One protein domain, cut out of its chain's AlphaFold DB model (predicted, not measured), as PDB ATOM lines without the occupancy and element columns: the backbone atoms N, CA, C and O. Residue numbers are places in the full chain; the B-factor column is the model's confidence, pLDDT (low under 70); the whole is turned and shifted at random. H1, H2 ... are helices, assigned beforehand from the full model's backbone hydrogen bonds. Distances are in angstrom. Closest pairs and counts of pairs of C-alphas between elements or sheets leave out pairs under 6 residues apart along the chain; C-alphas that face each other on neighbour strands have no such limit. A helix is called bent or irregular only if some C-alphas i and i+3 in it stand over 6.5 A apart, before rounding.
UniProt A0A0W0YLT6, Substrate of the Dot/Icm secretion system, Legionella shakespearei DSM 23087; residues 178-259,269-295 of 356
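What this domain is: This is residues 178 to 259 and 269 to 295 of the 356 residues of the protein "Substrate of the Dot/Icm secretion system" of Legionella shakespearei DSM 23087 (UniProt A0A0W0YLT6). Two antiparallel helix pairs lie one over the other: the hairpin of H1 and H2 makes one layer, and H3 with H6 makes the other, its helices slanting over the first. Short H4 and H5 sit at one end. The printed part has 109 residues with six named helices, H1 to H6, and no named strand: all helix. It is compact, with a radius of gyration of the C-alphas of 13.7 A and spans of 44 by 33 by 20 A.

Where its parts are: H1, the longest, covers residues 178 to 199 over 30.8 A, beginning at C-alpha 178 (195.296, 127.852, 122.615). H2, residues 205 to 223, 24.1 A, is irregular, with C-alphas 219 and 222 8.9 A apart, and has a kink of 58 degrees near residue 217. H3 is residues 226 to 241, 22.8 A; H4 is 243 to 246; H5 is 249 to 253. H6, residues 275 to 294, 28.2 A, ends at C-alpha 294 (195.212, 133.491, 139.230).

How they stand to each other: H1 and H2 touch at a shallow tilt of 18 degrees, opposite ways, closest at the C-alphas of Ile 197 and Gly 207, 5.7 A. With residues 178 to 188 alone H1 touches H6, at a steep tilt of 50 degrees; the closest C-alphas, Cys 181 and Ser 281, are 4.7 A apart. H2, H3 and H6 form an up-and-down bundle, each running against the one before. H3 and H6 stand at 5 degrees; the closest C-alphas, Tyr 229 and Arg 286, are 6.4 A apart. H4 and H5 only just touch, only at the corner, with 3 pairs of C-alphas within 8 A; their closest C-alphas, Tyr 245 and Leu 251, are 6.6 A apart. H1 and H3 are apart. Every O i to N i+4 pair is within hydrogen-bond range in H3, H5 and H6, against 15 of 18 in H1 and 13 of 15 in H2; H4 is too short for such a pair.

The domain as a whole: The C-alphas farthest apart, Asp 247 and Gly 295, are 44.3 A apart. Residues 260 to 268 are not printed, with 9.0 A between C-alphas 259 and 269. The links printed whole are tight. Mean pLDDT of the printed part is 71.1; 40 residues are under 70, among them 248 to 259 and 269 to 274.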
ATOM      1  N   THR A 178     195.825 126.483 122.476       61.75
ATOM      2  CA  THR A 178     195.296 127.852 122.615       61.75
ATOM      3  C   THR A 178     195.195 128.580 121.270       61.75
ATOM      4  O   THR A 178     194.163 129.186 120.973       61.75
ATOM      5  N   GLY A 179     196.239 128.507 120.440       62.19
ATOM      6  CA  GLY A 179     196.248 129.083 119.094       62.19
ATOM      7  C   GLY A 179     195.204 128.438 118.184       62.19
ATOM      8  O   GLY A 179     194.503 129.141 117.451       62.19
ATOM      9  N   GLU A 180     195.018 127.120 118.295       66.75
ATOM     10  CA  GLU A 180     193.965 126.398 117.574       66.75
ATOM     11  C   GLU A 180     192.560 126.840 118.004       66.75
ATOM     12  O   GLU A 180     191.714 127.095 117.144       66.75
ATOM     13  N   CYS A 181     192.324 127.008 119.309       69.88
ATOM     14  CA  CYS A 181     191.063 127.514 119.850       69.88
ATOM     15  C   CYS A 181     190.756 128.937 119.355       69.88
ATOM     16  O   CYS A 181     189.643 129.211 118.907       69.88
ATOM     17  N   LEU A 182     191.736 129.848 119.378       73.12
ATOM     18  CA  LEU A 182     191.554 131.215 118.869       73.12
ATOM     19  C   LEU A 182     191.290 131.224 117.355       73.12
ATOM     20  O   LEU A 182     190.414 131.952 116.875       73.12
ATOM     21  N   ARG A 183     191.994 130.378 116.593       72.50
ATOM     22  CA  ARG A 183     191.758 130.200 115.153       72.50
ATOM     23  C   ARG A 183     190.340 129.695 114.875       72.50
ATOM     24  O   ARG A 183     189.676 130.248 113.995       72.50
ATOM     25  N   ALA A 184     189.855 128.721 115.647       71.19
ATOM     26  CA  ALA A 184     188.491 128.206 115.539       71.19
ATOM     27  C   ALA A 184     187.446 129.321 115.720       71.19
ATOM     28  O   ALA A 184     186.526 129.457 114.910       71.19
ATOM     29  N   LEU A 185     187.632 130.189 116.720       76.06
ATOM     30  CA  LEU A 185     186.739 131.324 116.967       76.06
ATOM     31  C   LEU A 185     186.745 132.359 115.837       76.06
ATOM     32  O   LEU A 185     185.680 132.843 115.438       76.06
ATOM     33  N   ARG A 186     187.918 132.677 115.273       76.75
ATOM     34  CA  ARG A 186     188.023 133.575 114.106       76.75
ATOM     35  C   ARG A 186     187.279 133.014 112.899       76.75
ATOM     36  O   ARG A 186     186.571 133.758 112.215       76.75
ATOM     37  N   ILE A 187     187.432 131.717 112.638       73.06
ATOM     38  CA  ILE A 187     186.750 131.037 111.535       73.06
ATOM     39  C   ILE A 187     185.237 131.087 111.752       73.06
ATOM     40  O   ILE A 187     184.529 131.548 110.857       73.06
ATOM     41  N   PHE A 188     184.747 130.736 112.942       77.44
ATOM     42  CA  PHE A 188     183.320 130.794 113.269       77.44
ATOM     43  C   PHE A 188     182.731 132.207 113.085       77.44
ATOM     44  O   PHE A 188     181.699 132.382 112.427       77.44
ATOM     45  N   LYS A 189     183.423 133.251 113.559       80.81
ATOM     46  CA  LYS A 189     182.999 134.647 113.359       80.81
ATOM     47  C   LYS A 189     182.895 135.023 111.874       80.81
ATOM     48  O   LYS A 189     181.918 135.644 111.440       80.81
ATOM     49  N   ASN A 190     183.902 134.663 111.083       76.31
ATOM     50  CA  ASN A 190     184.001 135.085 109.686       76.31
ATOM     51  C   ASN A 190     183.105 134.263 108.751       76.31
ATOM     52  O   ASN A 190     182.584 134.803 107.775       76.31
ATOM     53  N   LYS A 191     182.938 132.969 109.033       74.62
ATOM     54  CA  LYS A 191     182.253 132.016 108.152       74.62
ATOM     55  C   LYS A 191     180.818 131.705 108.575       74.62
ATOM     56  O   LYS A 191     180.042 131.329 107.710       74.62
ATOM     57  N   CYS A 192     180.438 131.939 109.834       74.62
ATOM     58  CA  CYS A 192     179.075 131.673 110.312       74.62
ATOM     59  C   CYS A 192     178.356 132.957 110.736       74.62
ATOM     60  O   CYS A 192     177.314 133.302 110.176       74.62
ATOM     61  N   ILE A 193     178.938 133.724 111.663       78.94
ATOM     62  CA  ILE A 193     178.286 134.933 112.195       78.94
ATOM     63  C   ILE A 193     178.156 136.016 111.120       78.94
ATOM     64  O   ILE A 193     177.094 136.611 110.958       78.94
ATOM     65  N   SER A 194     179.215 136.266 110.348       80.00
ATOM     66  CA  SER A 194     179.187 137.325 109.332       80.00
ATOM     67  C   SER A 194     178.140 137.063 108.232       80.00
ATOM     68  O   SER A 194     177.387 137.986 107.910       80.00
ATOM     69  N   PRO A 195     178.008 135.842 107.670       74.62
ATOM     70  CA  PRO A 195     176.898 135.511 106.774       74.62
ATOM     71  C   PRO A 195     175.521 135.581 107.434       74.62
ATOM     72  O   PRO A 195     174.593 136.077 106.805       74.62
ATOM     73  N   PHE A 196     175.383 135.158 108.694       77.88
ATOM     74  CA  PHE A 196     174.130 135.279 109.446       77.88
ATOM     75  C   PHE A 196     173.677 136.743 109.591       77.88
ATOM     76  O   PHE A 196     172.525 137.075 109.309       77.88
ATOM     77  N   ILE A 197     174.591 137.652 109.946       80.88
ATOM     78  CA  ILE A 197     174.305 139.094 110.029       80.88
ATOM     79  C   ILE A 197     173.891 139.641 108.653       80.88
ATOM     80  O   ILE A 197     172.903 140.366 108.542       80.88
ATOM     81  N   LYS A 198     174.609 139.263 107.586       80.06
ATOM     82  CA  LYS A 198     174.281 139.687 106.214       80.06
ATOM     83  C   LYS A 198     172.911 139.184 105.767       80.06
ATOM     84  O   LYS A 198     172.143 139.943 105.185       80.06
ATOM     85  N   ALA A 199     172.599 137.922 106.044       76.50
ATOM     86  CA  ALA A 199     171.349 137.299 105.628       76.50
ATOM     87  C   ALA A 199     170.139 137.820 106.425       76.50
ATOM     88  O   ALA A 199     169.032 137.869 105.901       76.50
ATOM     89  N   THR A 200     170.363 138.306 107.647       74.25
ATOM     90  CA  THR A 200     169.364 139.033 108.446       74.25
ATOM     91  C   THR A 200     169.333 140.539 108.143       74.25
ATOM     92  O   THR A 200     168.738 141.307 108.898       74.25
ATOM     93  N   MET A 201     169.957 140.994 107.047       68.19
ATOM     94  CA  MET A 201     170.015 142.406 106.634       68.19
ATOM     95  C   MET A 201     170.535 143.345 107.738       68.19
ATOM     96  O   MET A 201     170.038 144.456 107.906       68.19
ATOM     97  N   ASN A 202     171.521 142.896 108.523       64.00
ATOM     98  CA  ASN A 202     172.083 143.605 109.681       64.00
ATOM     99  C   ASN A 202     171.082 143.910 110.814       64.00
ATOM    100  O   ASN A 202     171.414 144.671 111.720       64.00
ATOM    101  N   SER A 203     169.880 143.326 110.793       65.31
ATOM    102  CA  SER A 203     168.869 143.551 111.836       65.31
ATOM    103  C   SER A 203     169.053 142.656 113.066       65.31
ATOM    104  O   SER A 203     168.463 142.922 114.112       65.31
ATOM    105  N   SER A 204     169.871 141.601 112.969       79.25
ATOM    106  CA  SER A 204     170.072 140.679 114.084       79.25
ATOM    107  C   SER A 204     171.072 141.217 115.105       79.25
ATOM    108  O   SER A 204     172.288 141.141 114.909       79.25
ATOM    109  N   THR A 205     170.539 141.687 116.233       81.56
ATOM    110  CA  THR A 205     171.317 142.044 117.427       81.56
ATOM    111  C   THR A 205     172.079 140.836 117.976       81.56
ATOM    112  O   THR A 205     173.253 140.950 118.295       81.56
ATOM    113  N   LEU A 206     171.478 139.640 117.945       82.06
ATOM    114  CA  LEU A 206     172.101 138.388 118.391       82.06
ATOM    115  C   LEU A 206     173.424 138.081 117.669       82.06
ATOM    116  O   LEU A 206     174.427 137.769 118.309       82.06
ATOM    117  N   GLY A 207     173.440 138.178 116.335       80.56
ATOM    118  CA  GLY A 207     174.652 137.931 115.550       80.56
ATOM    119  C   GLY A 207     175.723 138.999 115.781       80.56
ATOM    120  O   GLY A 207     176.907 138.676 115.881       80.56
ATOM    121  N   GLN A 208     175.313 140.265 115.890       83.69
ATOM    122  CA  GLN A 208     176.222 141.382 116.158       83.69
ATOM    123  C   GLN A 208     176.874 141.259 117.537       83.69
ATOM    124  O   GLN A 208     178.101 141.327 117.625       83.69
ATOM    125  N   ASP A 209     176.079 140.998 118.574       83.44
ATOM    126  CA  ASP A 209     176.541 140.843 119.953       83.44
ATOM    127  C   ASP A 209     177.520 139.672 120.068       83.44
ATOM    128  O   ASP A 209     178.654 139.845 120.520       83.44
ATOM    129  N   LEU A 210     177.141 138.489 119.570       82.62
ATOM    130  CA  LEU A 210     178.005 137.307 119.609       82.62
ATOM    131  C   LEU A 210     179.311 137.533 118.823       82.62
ATOM    132  O   LEU A 210     180.394 137.163 119.282       82.62
ATOM    133  N   GLY A 211     179.235 138.200 117.667       81.88
ATOM    134  CA  GLY A 211     180.403 138.544 116.855       81.88
ATOM    135  C   GLY A 211     181.358 139.532 117.535       81.88
ATOM    136  O   GLY A 211     182.579 139.394 117.391       81.88
ATOM    137  N   GLN A 212     180.829 140.505 118.281       79.12
ATOM    138  CA  GLN A 212     181.622 141.441 119.081       79.12
ATOM    139  C   GLN A 212     182.270 140.743 120.276       79.12
ATOM    140  O   GLN A 212     183.462 140.937 120.521       79.12
ATOM    141  N   MET A 213     181.539 139.881 120.980       81.25
ATOM    142  CA  MET A 213     182.094 139.184 122.136       81.25
ATOM    143  C   MET A 213     183.165 138.152 121.748       81.25
ATOM    144  O   MET A 213     184.196 138.052 122.410       81.25
ATOM    145  N   ILE A 214     182.998 137.436 120.630       78.94
ATOM    146  CA  ILE A 214     184.058 136.559 120.101       78.94
ATOM    147  C   ILE A 214     185.283 137.370 119.675       78.94
ATOM    148  O   ILE A 214     186.416 136.937 119.873       78.94
ATOM    149  N   HIS A 215     185.078 138.562 119.111       77.75
ATOM    150  CA  HIS A 215     186.188 139.456 118.794       77.75
ATOM    151  C   HIS A 215     186.938 139.920 120.045       77.75
ATOM    152  O   HIS A 215     188.162 140.045 120.008       77.75
ATOM    153  N   LEU A 216     186.217 140.145 121.144       74.69
ATOM    154  CA  LEU A 216     186.818 140.469 122.428       74.69
ATOM    155  C   LEU A 216     187.704 139.316 122.920       74.69
ATOM    156  O   LEU A 216     188.841 139.582 123.303       74.69
ATOM    157  N   ILE A 217     187.238 138.057 122.840       72.69
ATOM    158  CA  ILE A 217     188.065 136.869 123.152       72.69
ATOM    159  C   ILE A 217     189.305 136.851 122.269       72.69
ATOM    160  O   ILE A 217     190.420 136.787 122.773       72.69
ATOM    161  N   ASP A 218     189.129 136.978 120.960       73.94
ATOM    162  CA  ASP A 218     190.238 136.935 120.012       73.94
ATOM    163  C   ASP A 218     191.360 137.941 120.331       73.94
ATOM    164  O   ASP A 218     192.542 137.651 120.147       73.94
ATOM    165  N   LYS A 219     190.992 139.131 120.815       69.94
ATOM    166  CA  LYS A 219     191.956 140.187 121.138       69.94
ATOM    167  C   LYS A 219     192.506 140.101 122.551       69.94
ATOM    168  O   LYS A 219     193.680 140.393 122.739       69.94
ATOM    169  N   ASN A 220     191.677 139.712 123.512       67.44
ATOM    170  CA  ASN A 220     191.938 139.937 124.927       67.44
ATOM    171  C   ASN A 220     191.487 138.754 125.808       67.44
ATOM    172  O   ASN A 220     191.081 138.973 126.946       67.44
ATOM    173  N   TYR A 221     191.540 137.501 125.326       67.38
ATOM    174  CA  TYR A 221     190.965 136.343 126.041       67.38
ATOM    175  C   TYR A 221     191.396 136.235 127.517       67.38
ATOM    176  O   TYR A 221     190.584 135.860 128.360       67.38
ATOM    177  N   LYS A 222     192.638 136.608 127.854       61.12
ATOM    178  CA  LYS A 222     193.167 136.583 129.230       61.12
ATOM    179  C   LYS A 222     192.509 137.591 130.178       61.12
ATOM    180  O   LYS A 222     192.470 137.347 131.379       61.12
ATOM    181  N   SER A 223     192.018 138.720 129.667       61.47
ATOM    182  CA  SER A 223     191.468 139.819 130.475       61.47
ATOM    183  C   SER A 223     189.938 139.869 130.477       61.47
ATOM    184  O   SER A 223     189.358 140.829 130.980       61.47
ATOM    185  N   ILE A 224     189.279 138.871 129.888       70.25
ATOM    186  CA  ILE A 224     187.819 138.741 129.892       70.25
ATOM    187  C   ILE A 224     187.369 138.154 131.226       70.25
ATOM    188  O   ILE A 224     187.953 137.183 131.712       70.25
ATOM    189  N   SER A 225     186.326 138.740 131.815       68.50
ATOM    190  CA  SER A 225     185.788 138.269 133.091       68.50
ATOM    191  C   SER A 225     185.073 136.922 132.946       68.50
ATOM    192  O   SER A 225     184.577 136.556 131.879       68.50
ATOM    193  N   ASP A 226     184.974 136.176 134.047       74.25
ATOM    194  CA  ASP A 226     184.273 134.889 134.053       74.25
ATOM    195  C   ASP A 226     182.793 135.029 133.652       74.25
ATOM    196  O   ASP A 226     182.252 134.193 132.928       74.25
ATOM    197  N   GLU A 227     182.155 136.126 134.062       75.44
ATOM    198  CA  GLU A 227     180.781 136.485 133.696       75.44
ATOM    199  C   GLU A 227     180.638 136.742 132.195       75.44
ATOM    200  O   GLU A 227     179.688 136.267 131.574       75.44
ATOM    201  N   GLN A 228     181.602 137.440 131.586       79.88
ATOM    202  CA  GLN A 228     181.615 137.664 130.141       79.88
ATOM    203  C   GLN A 228     181.753 136.340 129.382       79.88
ATOM    204  O   GLN A 228     181.034 136.129 128.409       79.88
ATOM    205  N   TYR A 229     182.592 135.410 129.849       84.44
ATOM    206  CA  TYR A 229     182.672 134.070 129.259       84.44
ATOM    207  C   TYR A 229     181.350 133.294 129.353       84.44
ATOM    208  O   TYR A 229     180.947 132.662 128.376       84.44
ATOM    209  N   HIS A 230     180.648 133.358 130.489       84.25
ATOM    210  CA  HIS A 230     179.319 132.751 130.615       84.25
ATOM    211  C   HIS A 230     178.294 133.415 129.695       84.25
ATOM    212  O   HIS A 230     177.523 132.713 129.044       84.25
ATOM    213  N   GLY A 231     178.313 134.747 129.595       86.19
ATOM    214  CA  GLY A 231     177.449 135.493 128.682       86.19
ATOM    215  C   GLY A 231     177.652 135.074 127.225       86.19
ATOM    216  O   GLY A 231     176.680 134.898 126.494       86.19
ATOM    217  N   ILE A 232     178.900 134.825 126.823       86.38
ATOM    218  CA  ILE A 232     179.235 134.339 125.478       86.38
ATOM    219  C   ILE A 232     178.688 132.934 125.242       86.38
ATOM    220  O   ILE A 232     178.099 132.687 124.192       86.38
ATOM    221  N   LEU A 233     178.857 132.020 126.200       88.81
ATOM    222  CA  LEU A 233     178.323 130.659 126.097       88.81
ATOM    223  C   LEU A 233     176.788 130.658 126.027       88.81
ATOM    224  O   LEU A 233     176.227 129.972 125.179       88.81
ATOM    225  N   ALA A 234     176.120 131.482 126.835       87.81
ATOM    226  CA  ALA A 234     174.667 131.639 126.788       87.81
ATOM    227  C   ALA A 234     174.193 132.229 125.448       87.81
ATOM    228  O   ALA A 234     173.218 131.761 124.866       87.81
ATOM    229  N   LYS A 235     174.909 133.221 124.901       86.31
ATOM    230  CA  LYS A 235     174.600 133.778 123.574       86.31
ATOM    231  C   LYS A 235     174.859 132.793 122.440       86.31
ATOM    232  O   LYS A 235     174.143 132.826 121.440       86.31
ATOM    233  N   LEU A 236     175.844 131.909 122.591       87.81
ATOM    234  CA  LEU A 236     176.054 130.800 121.667       87.81
ATOM    235  C   LEU A 236     174.859 129.835 121.691       87.81
ATOM    236  O   LEU A 236     174.408 129.425 120.623       87.81
ATOM    237  N   ASP A 237     174.300 129.546 122.872       87.06
ATOM    238  CA  ASP A 237     173.080 128.733 123.010       87.06
ATOM    239  C   ASP A 237     171.874 129.402 122.339       87.06
ATOM    240  O   ASP A 237     171.141 128.758 121.590       87.06
ATOM    241  N   GLU A 238     171.678 130.707 122.551       87.69
ATOM    242  CA  GLU A 238     170.618 131.471 121.876       87.69
ATOM    243  C   GLU A 238     170.773 131.434 120.345       87.69
ATOM    244  O   GLU A 238     169.791 131.269 119.616       87.69
ATOM    245  N   PHE A 239     172.008 131.558 119.847       85.88
ATOM    246  CA  PHE A 239     172.323 131.477 118.421       85.88
ATOM    247  C   PHE A 239     171.994 130.099 117.841       85.88
ATOM    248  O   PHE A 239     171.289 130.019 116.831       85.88
ATOM    249  N   GLU A 240     172.430 129.029 118.507       83.31
ATOM    250  CA  GLU A 240     172.138 127.636 118.141       83.31
ATOM    251  C   GLU A 240     170.630 127.339 118.162       83.31
ATOM    252  O   GLU A 240     170.103 126.591 117.333       83.31
ATOM    253  N   GLN A 241     169.898 127.953 119.091       84.25
ATOM    254  CA  GLN A 241     168.460 127.761 119.205       84.25
ATOM    255  C   GLN A 241     167.637 128.576 118.206       84.25
ATOM    256  O   GLN A 241     166.459 128.245 118.017       84.25
ATOM    257  N   SER A 242     168.228 129.589 117.566       84.44
ATOM    258  CA  SER A 242     167.521 130.473 116.642       84.44
ATOM    259  C   SER A 242     166.942 129.703 115.448       84.44
ATOM    260  O   SER A 242     167.603 128.848 114.857       84.44
ATOM    261  N   SER A 243     165.695 130.017 115.073       79.31
ATOM    262  CA  SER A 243     165.033 129.407 113.909       79.31
ATOM    263  C   SER A 243     165.849 129.622 112.641       79.31
ATOM    264  O   SER A 243     166.074 128.695 111.883       79.31
ATOM    265  N   PHE A 244     166.421 130.813 112.473       78.06
ATOM    266  CA  PHE A 244     167.258 131.119 111.320       78.06
ATOM    267  C   PHE A 244     168.506 130.228 111.226       78.06
ATOM    268  O   PHE A 244     168.871 129.809 110.130       78.06
ATOM    269  N   TYR A 245     169.161 129.919 112.351       75.88
ATOM    270  CA  TYR A 245     170.265 128.962 112.355       75.88
ATOM    271  C   TYR A 245     169.763 127.543 112.058       75.88
ATOM    272  O   TYR A 245     170.326 126.879 111.189       75.88
ATOM    273  N   LYS A 246     168.675 127.105 112.709       76.19
ATOM    274  CA  LYS A 246     168.061 125.766 112.562       76.19
ATOM    275  C   LYS A 246     167.488 125.470 111.171       76.19
ATOM    276  O   LYS A 246     167.546 124.331 110.714       76.19
ATOM    277  N   ASP A 247     166.995 126.491 110.489       75.31
ATOM    278  CA  ASP A 247     166.332 126.375 109.189       75.31
ATOM    279  C   ASP A 247     167.300 126.611 108.024       75.31
ATOM    280  O   ASP A 247     166.913 126.516 106.857       75.31
ATOM    281  N   ASN A 248     168.570 126.914 108.317       69.50
ATOM    282  CA  ASN A 248     169.588 127.160 107.307       69.50
ATOM    283  C   ASN A 248     170.701 126.104 107.378       69.50
ATOM    284  O   ASN A 248     171.768 126.350 107.951       69.50
ATOM    285  N   PRO A 249     170.486 124.929 106.753       64.62
ATOM    286  CA  PRO A 249     171.467 123.864 106.720       64.62
ATOM    287  C   PRO A 249     172.812 124.329 106.189       64.62
ATOM    288  O   PRO A 249     173.801 123.834 106.668       64.62
ATOM    289  N   ALA A 250     172.912 125.305 105.280       63.91
ATOM    290  CA  ALA A 250     174.210 125.787 104.794       63.91
ATOM    291  C   ALA A 250     175.058 126.474 105.886       63.91
ATOM    292  O   ALA A 250     176.286 126.361 105.864       63.91
ATOM    293  N   LEU A 251     174.416 127.139 106.857       64.56
ATOM    294  CA  LEU A 251     175.075 127.668 108.057       64.56
ATOM    295  C   LEU A 251     175.449 126.550 109.041       64.56
ATOM    296  O   LEU A 251     176.463 126.666 109.722       64.56
ATOM    297  N   GLN A 252     174.676 125.462 109.069       62.62
ATOM    298  CA  GLN A 252     174.972 124.258 109.856       62.62
ATOM    299  C   GLN A 252     175.997 123.328 109.180       62.62
ATOM    300  O   GLN A 252     176.712 122.600 109.847       62.62
ATOM    301  N   PHE A 253     176.090 123.319 107.853       49.19
ATOM    302  CA  PHE A 253     176.892 122.379 107.059       49.19
ATOM    303  C   PHE A 253     178.342 122.849 106.916       49.19
ATOM    304  O   PHE A 253     179.215 122.065 106.561       49.19
ATOM    305  N   HIS A 254     178.636 124.100 107.287       50.06
ATOM    306  CA  HIS A 254     180.007 124.560 107.532       50.06
ATOM    307  C   HIS A 254     180.687 123.827 108.715       50.06
ATOM    308  O   HIS A 254     181.849 124.102 109.006       50.06
ATOM    309  N   PHE A 255     179.995 122.883 109.372       45.66
ATOM    310  CA  PHE A 255     180.442 122.207 110.586       45.66
ATOM    311  C   PHE A 255     180.893 120.743 110.454       45.66
ATOM    312  O   PHE A 255     181.308 120.177 111.462       45.66
ATOM    313  N   THR A 256     180.934 120.131 109.262       41.91
ATOM    314  CA  THR A 256     181.302 118.699 109.177       41.91
ATOM    315  C   THR A 256     182.185 118.344 107.983       41.91
ATOM    316  O   THR A 256     181.679 117.895 106.963       41.91
ATOM    317  N   ILE A 257     183.510 118.459 108.119       38.25
ATOM    318  CA  ILE A 257     184.494 117.657 107.368       38.25
ATOM    319  C   ILE A 257     185.660 117.375 108.350       38.25
ATOM    320  O   ILE A 257     185.918 118.125 109.290       38.25
ATOM    321  N   ALA A 258     186.299 116.221 108.233       34.03
ATOM    322  CA  ALA A 258     187.386 115.797 109.109       34.03
ATOM    323  C   ALA A 258     188.736 116.303 108.578       34.03
ATOM    324  O   ALA A 258     188.973 116.204 107.376       34.03
ATOM    325  N   ILE A 259     189.659 116.730 109.448       39.16
ATOM    326  CA  ILE A 259     191.082 116.763 109.077       39.16
ATOM    327  C   ILE A 259     191.725 115.467 109.550       39.16
ATOM    328  O   ILE A 259     191.810 115.192 110.746       39.16
ATOM    329  N   GLU A 269     192.464 124.410 102.284       41.72
ATOM    330  CA  GLU A 269     192.489 123.828 103.629       41.72
ATOM    331  C   GLU A 269     191.239 124.214 104.448       41.72
ATOM    332  O   GLU A 269     191.183 125.217 105.166       41.72
ATOM    333  N   VAL A 270     190.180 123.417 104.296       42.31
ATOM    334  CA  VAL A 270     188.945 123.540 105.071       42.31
ATOM    335  C   VAL A 270     189.198 122.995 106.481       42.31
ATOM    336  O   VAL A 270     189.268 121.789 106.692       42.31
ATOM    337  N   LEU A 271     189.333 123.896 107.454       42.47
ATOM    338  CA  LEU A 271     189.295 123.591 108.886       42.47
ATOM    339  C   LEU A 271     187.861 123.728 109.394       42.47
ATOM    340  O   LEU A 271     187.271 124.808 109.309       42.47
ATOM    341  N   LEU A 272     187.305 122.635 109.916       50.50
ATOM    342  CA  LEU A 272     185.905 122.549 110.328       50.50
ATOM    343  C   LEU A 272     185.822 122.406 111.833       50.50
ATOM    344  O   LEU A 272     186.531 121.607 112.441       50.50
ATOM    345  N   TYR A 273     184.959 123.216 112.430       51.22
ATOM    346  CA  TYR A 273     184.860 123.350 113.874       51.22
ATOM    347  C   TYR A 273     183.400 123.394 114.271       51.22
ATOM    348  O   TYR A 273     182.874 124.493 114.279       51.22
ATOM    349  N   ASP A 274     182.763 122.261 114.595       66.69
ATOM    350  CA  ASP A 274     181.386 122.201 115.132       66.69
ATOM    351  C   ASP A 274     181.141 123.252 116.242       66.69
ATOM    352  O   ASP A 274     182.074 123.638 116.952       66.69
ATOM    353  N   LEU A 275     179.898 123.693 116.456       74.50
ATOM    354  CA  LEU A 275     179.510 124.477 117.634       74.50
ATOM    355  C   LEU A 275     179.991 123.817 118.934       74.50
ATOM    356  O   LEU A 275     180.400 124.519 119.859       74.50
ATOM    357  N   ALA A 276     180.046 122.481 118.982       74.12
ATOM    358  CA  ALA A 276     180.688 121.743 120.067       74.12
ATOM    359  C   ALA A 276     182.173 122.121 120.248       74.12
ATOM    360  O   ALA A 276     182.616 122.359 121.371       74.12
ATOM    361  N   LYS A 277     182.938 122.254 119.156       71.38
ATOM    362  CA  LYS A 277     184.345 122.692 119.170       71.38
ATOM    363  C   LYS A 277     184.504 124.178 119.474       71.38
ATOM    364  O   LYS A 277     185.456 124.552 120.158       71.38
ATOM    365  N   VAL A 278     183.578 125.025 119.025       79.50
ATOM    366  CA  VAL A 278     183.527 126.445 119.417       79.50
ATOM    367  C   VAL A 278     183.306 126.561 120.927       79.50
ATOM    368  O   VAL A 278     184.039 127.279 121.607       79.50
ATOM    369  N   ARG A 279     182.364 125.790 121.474       83.31
ATOM    370  CA  ARG A 279     182.074 125.720 122.912       83.31
ATOM    371  C   ARG A 279     183.255 125.186 123.713       83.31
ATOM    372  O   ARG A 279     183.610 125.775 124.734       83.31
ATOM    373  N   GLU A 280     183.881 124.108 123.246       75.19
ATOM    374  CA  GLU A 280     185.097 123.555 123.847       75.19
ATOM    375  C   GLU A 280     186.214 124.604 123.860       75.19
ATOM    376  O   GLU A 280     186.835 124.819 124.896       75.19
ATOM    377  N   SER A 281     186.393 125.334 122.756       77.75
ATOM    378  CA  SER A 281     187.397 126.395 122.632       77.75
ATOM    379  C   SER A 281     187.133 127.558 123.587       77.75
ATOM    380  O   SER A 281     188.045 127.985 124.287       77.75
ATOM    381  N   ILE A 282     185.892 128.048 123.683       82.19
ATOM    382  CA  ILE A 282     185.522 129.113 124.634       82.19
ATOM    383  C   ILE A 282     185.726 128.632 126.074       82.19
ATOM    384  O   ILE A 282     186.258 129.369 126.899       82.19
ATOM    385  N   THR A 283     185.355 127.386 126.374       78.38
ATOM    386  CA  THR A 283     185.512 126.795 127.711       78.38
ATOM    387  C   THR A 283     186.983 126.622 128.077       78.38
ATOM    388  O   THR A 283     187.386 126.949 129.192       78.38
ATOM    389  N   PHE A 284     187.803 126.154 127.138       72.81
ATOM    390  CA  PHE A 284     189.242 126.035 127.319       72.81
ATOM    391  C   PHE A 284     189.883 127.411 127.516       72.81
ATOM    392  O   PHE A 284     190.606 127.606 128.490       72.81
ATOM    393  N   LEU A 285     189.571 128.391 126.662       72.94
ATOM    394  CA  LEU A 285     190.091 129.757 126.774       72.94
ATOM    395  C   LEU A 285     189.654 130.429 128.076       72.94
ATOM    396  O   LEU A 285     190.474 131.085 128.706       72.94
ATOM    397  N   ARG A 286     188.425 130.187 128.541       79.94
ATOM    398  CA  ARG A 286     187.956 130.586 129.874       79.94
ATOM    399  C   ARG A 286     188.817 129.966 130.972       79.94
ATOM    400  O   ARG A 286     189.289 130.675 131.852       79.94
ATOM    401  N   GLN A 287     189.050 128.655 130.930       63.94
ATOM    402  CA  GLN A 287     189.897 127.977 131.916       63.94
ATOM    403  C   GLN A 287     191.339 128.500 131.889       63.94
ATOM    404  O   GLN A 287     191.948 128.653 132.948       63.94
ATOM    405  N   GLN A 288     191.878 128.808 130.708       63.62
ATOM    406  CA  GLN A 288     193.202 129.414 130.570       63.62
ATOM    407  C   GLN A 288     193.228 130.865 131.049       63.62
ATOM    408  O   GLN A 288     194.165 131.256 131.737       63.62
ATOM    409  N   ALA A 289     192.187 131.648 130.777       64.38
ATOM    410  CA  ALA A 289     192.043 133.011 131.271       64.38
ATOM    411  C   ALA A 289     191.980 133.026 132.805       64.38
ATOM    412  O   ALA A 289     192.749 133.740 133.448       64.38
ATOM    413  N   LEU A 290     191.172 132.143 133.400       58.94
ATOM    414  CA  LEU A 290     191.110 131.938 134.848       58.94
ATOM    415  C   LEU A 290     192.480 131.569 135.429       58.94
ATOM    416  O   LEU A 290     192.853 132.093 136.475       58.94
ATOM    417  N   LYS A 291     193.263 130.724 134.746       53.28
ATOM    418  CA  LYS A 291     194.645 130.415 135.152       53.28
ATOM    419  C   LYS A 291     195.572 131.629 135.020       53.28
ATOM    420  O   LYS A 291     196.303 131.930 135.957       53.28
ATOM    421  N   SER A 292     195.494 132.381 133.921       53.84
ATOM    422  CA  SER A 292     196.316 133.582 133.698       53.84
ATOM    423  C   SER A 292     196.015 134.722 134.683       53.84
ATOM    424  O   SER A 292     196.909 135.491 135.040       53.84
ATOM    425  N   GLY A 293     194.774 134.803 135.178       52.62
ATOM    426  CA  GLY A 293     194.363 135.752 136.210       52.62
ATOM    427  C   GLY A 293     194.823 135.351 137.614       52.62
ATOM    428  O   GLY A 293     195.179 136.220 138.408       52.62
ATOM    429  N   ARG A 294     194.852 134.044 137.911       55.06
ATOM    430  CA  ARG A 294     195.212 133.491 139.230       55.06
ATOM    431  C   ARG A 294     196.726 133.373 139.438       55.06
ATOM    432  O   ARG A 294     197.182 133.487 140.572       55.06
ATOM    433  N   GLY A 295     197.495 133.193 138.363       60.44
ATOM    434  CA  GLY A 295     198.932 132.923 138.418       60.44
ATOM    435  C   GLY A 295     199.253 131.426 138.471       60.44
ATOM    436  O   GLY A 295     198.393 130.583 138.214       60.44
TER     437      GLY A 295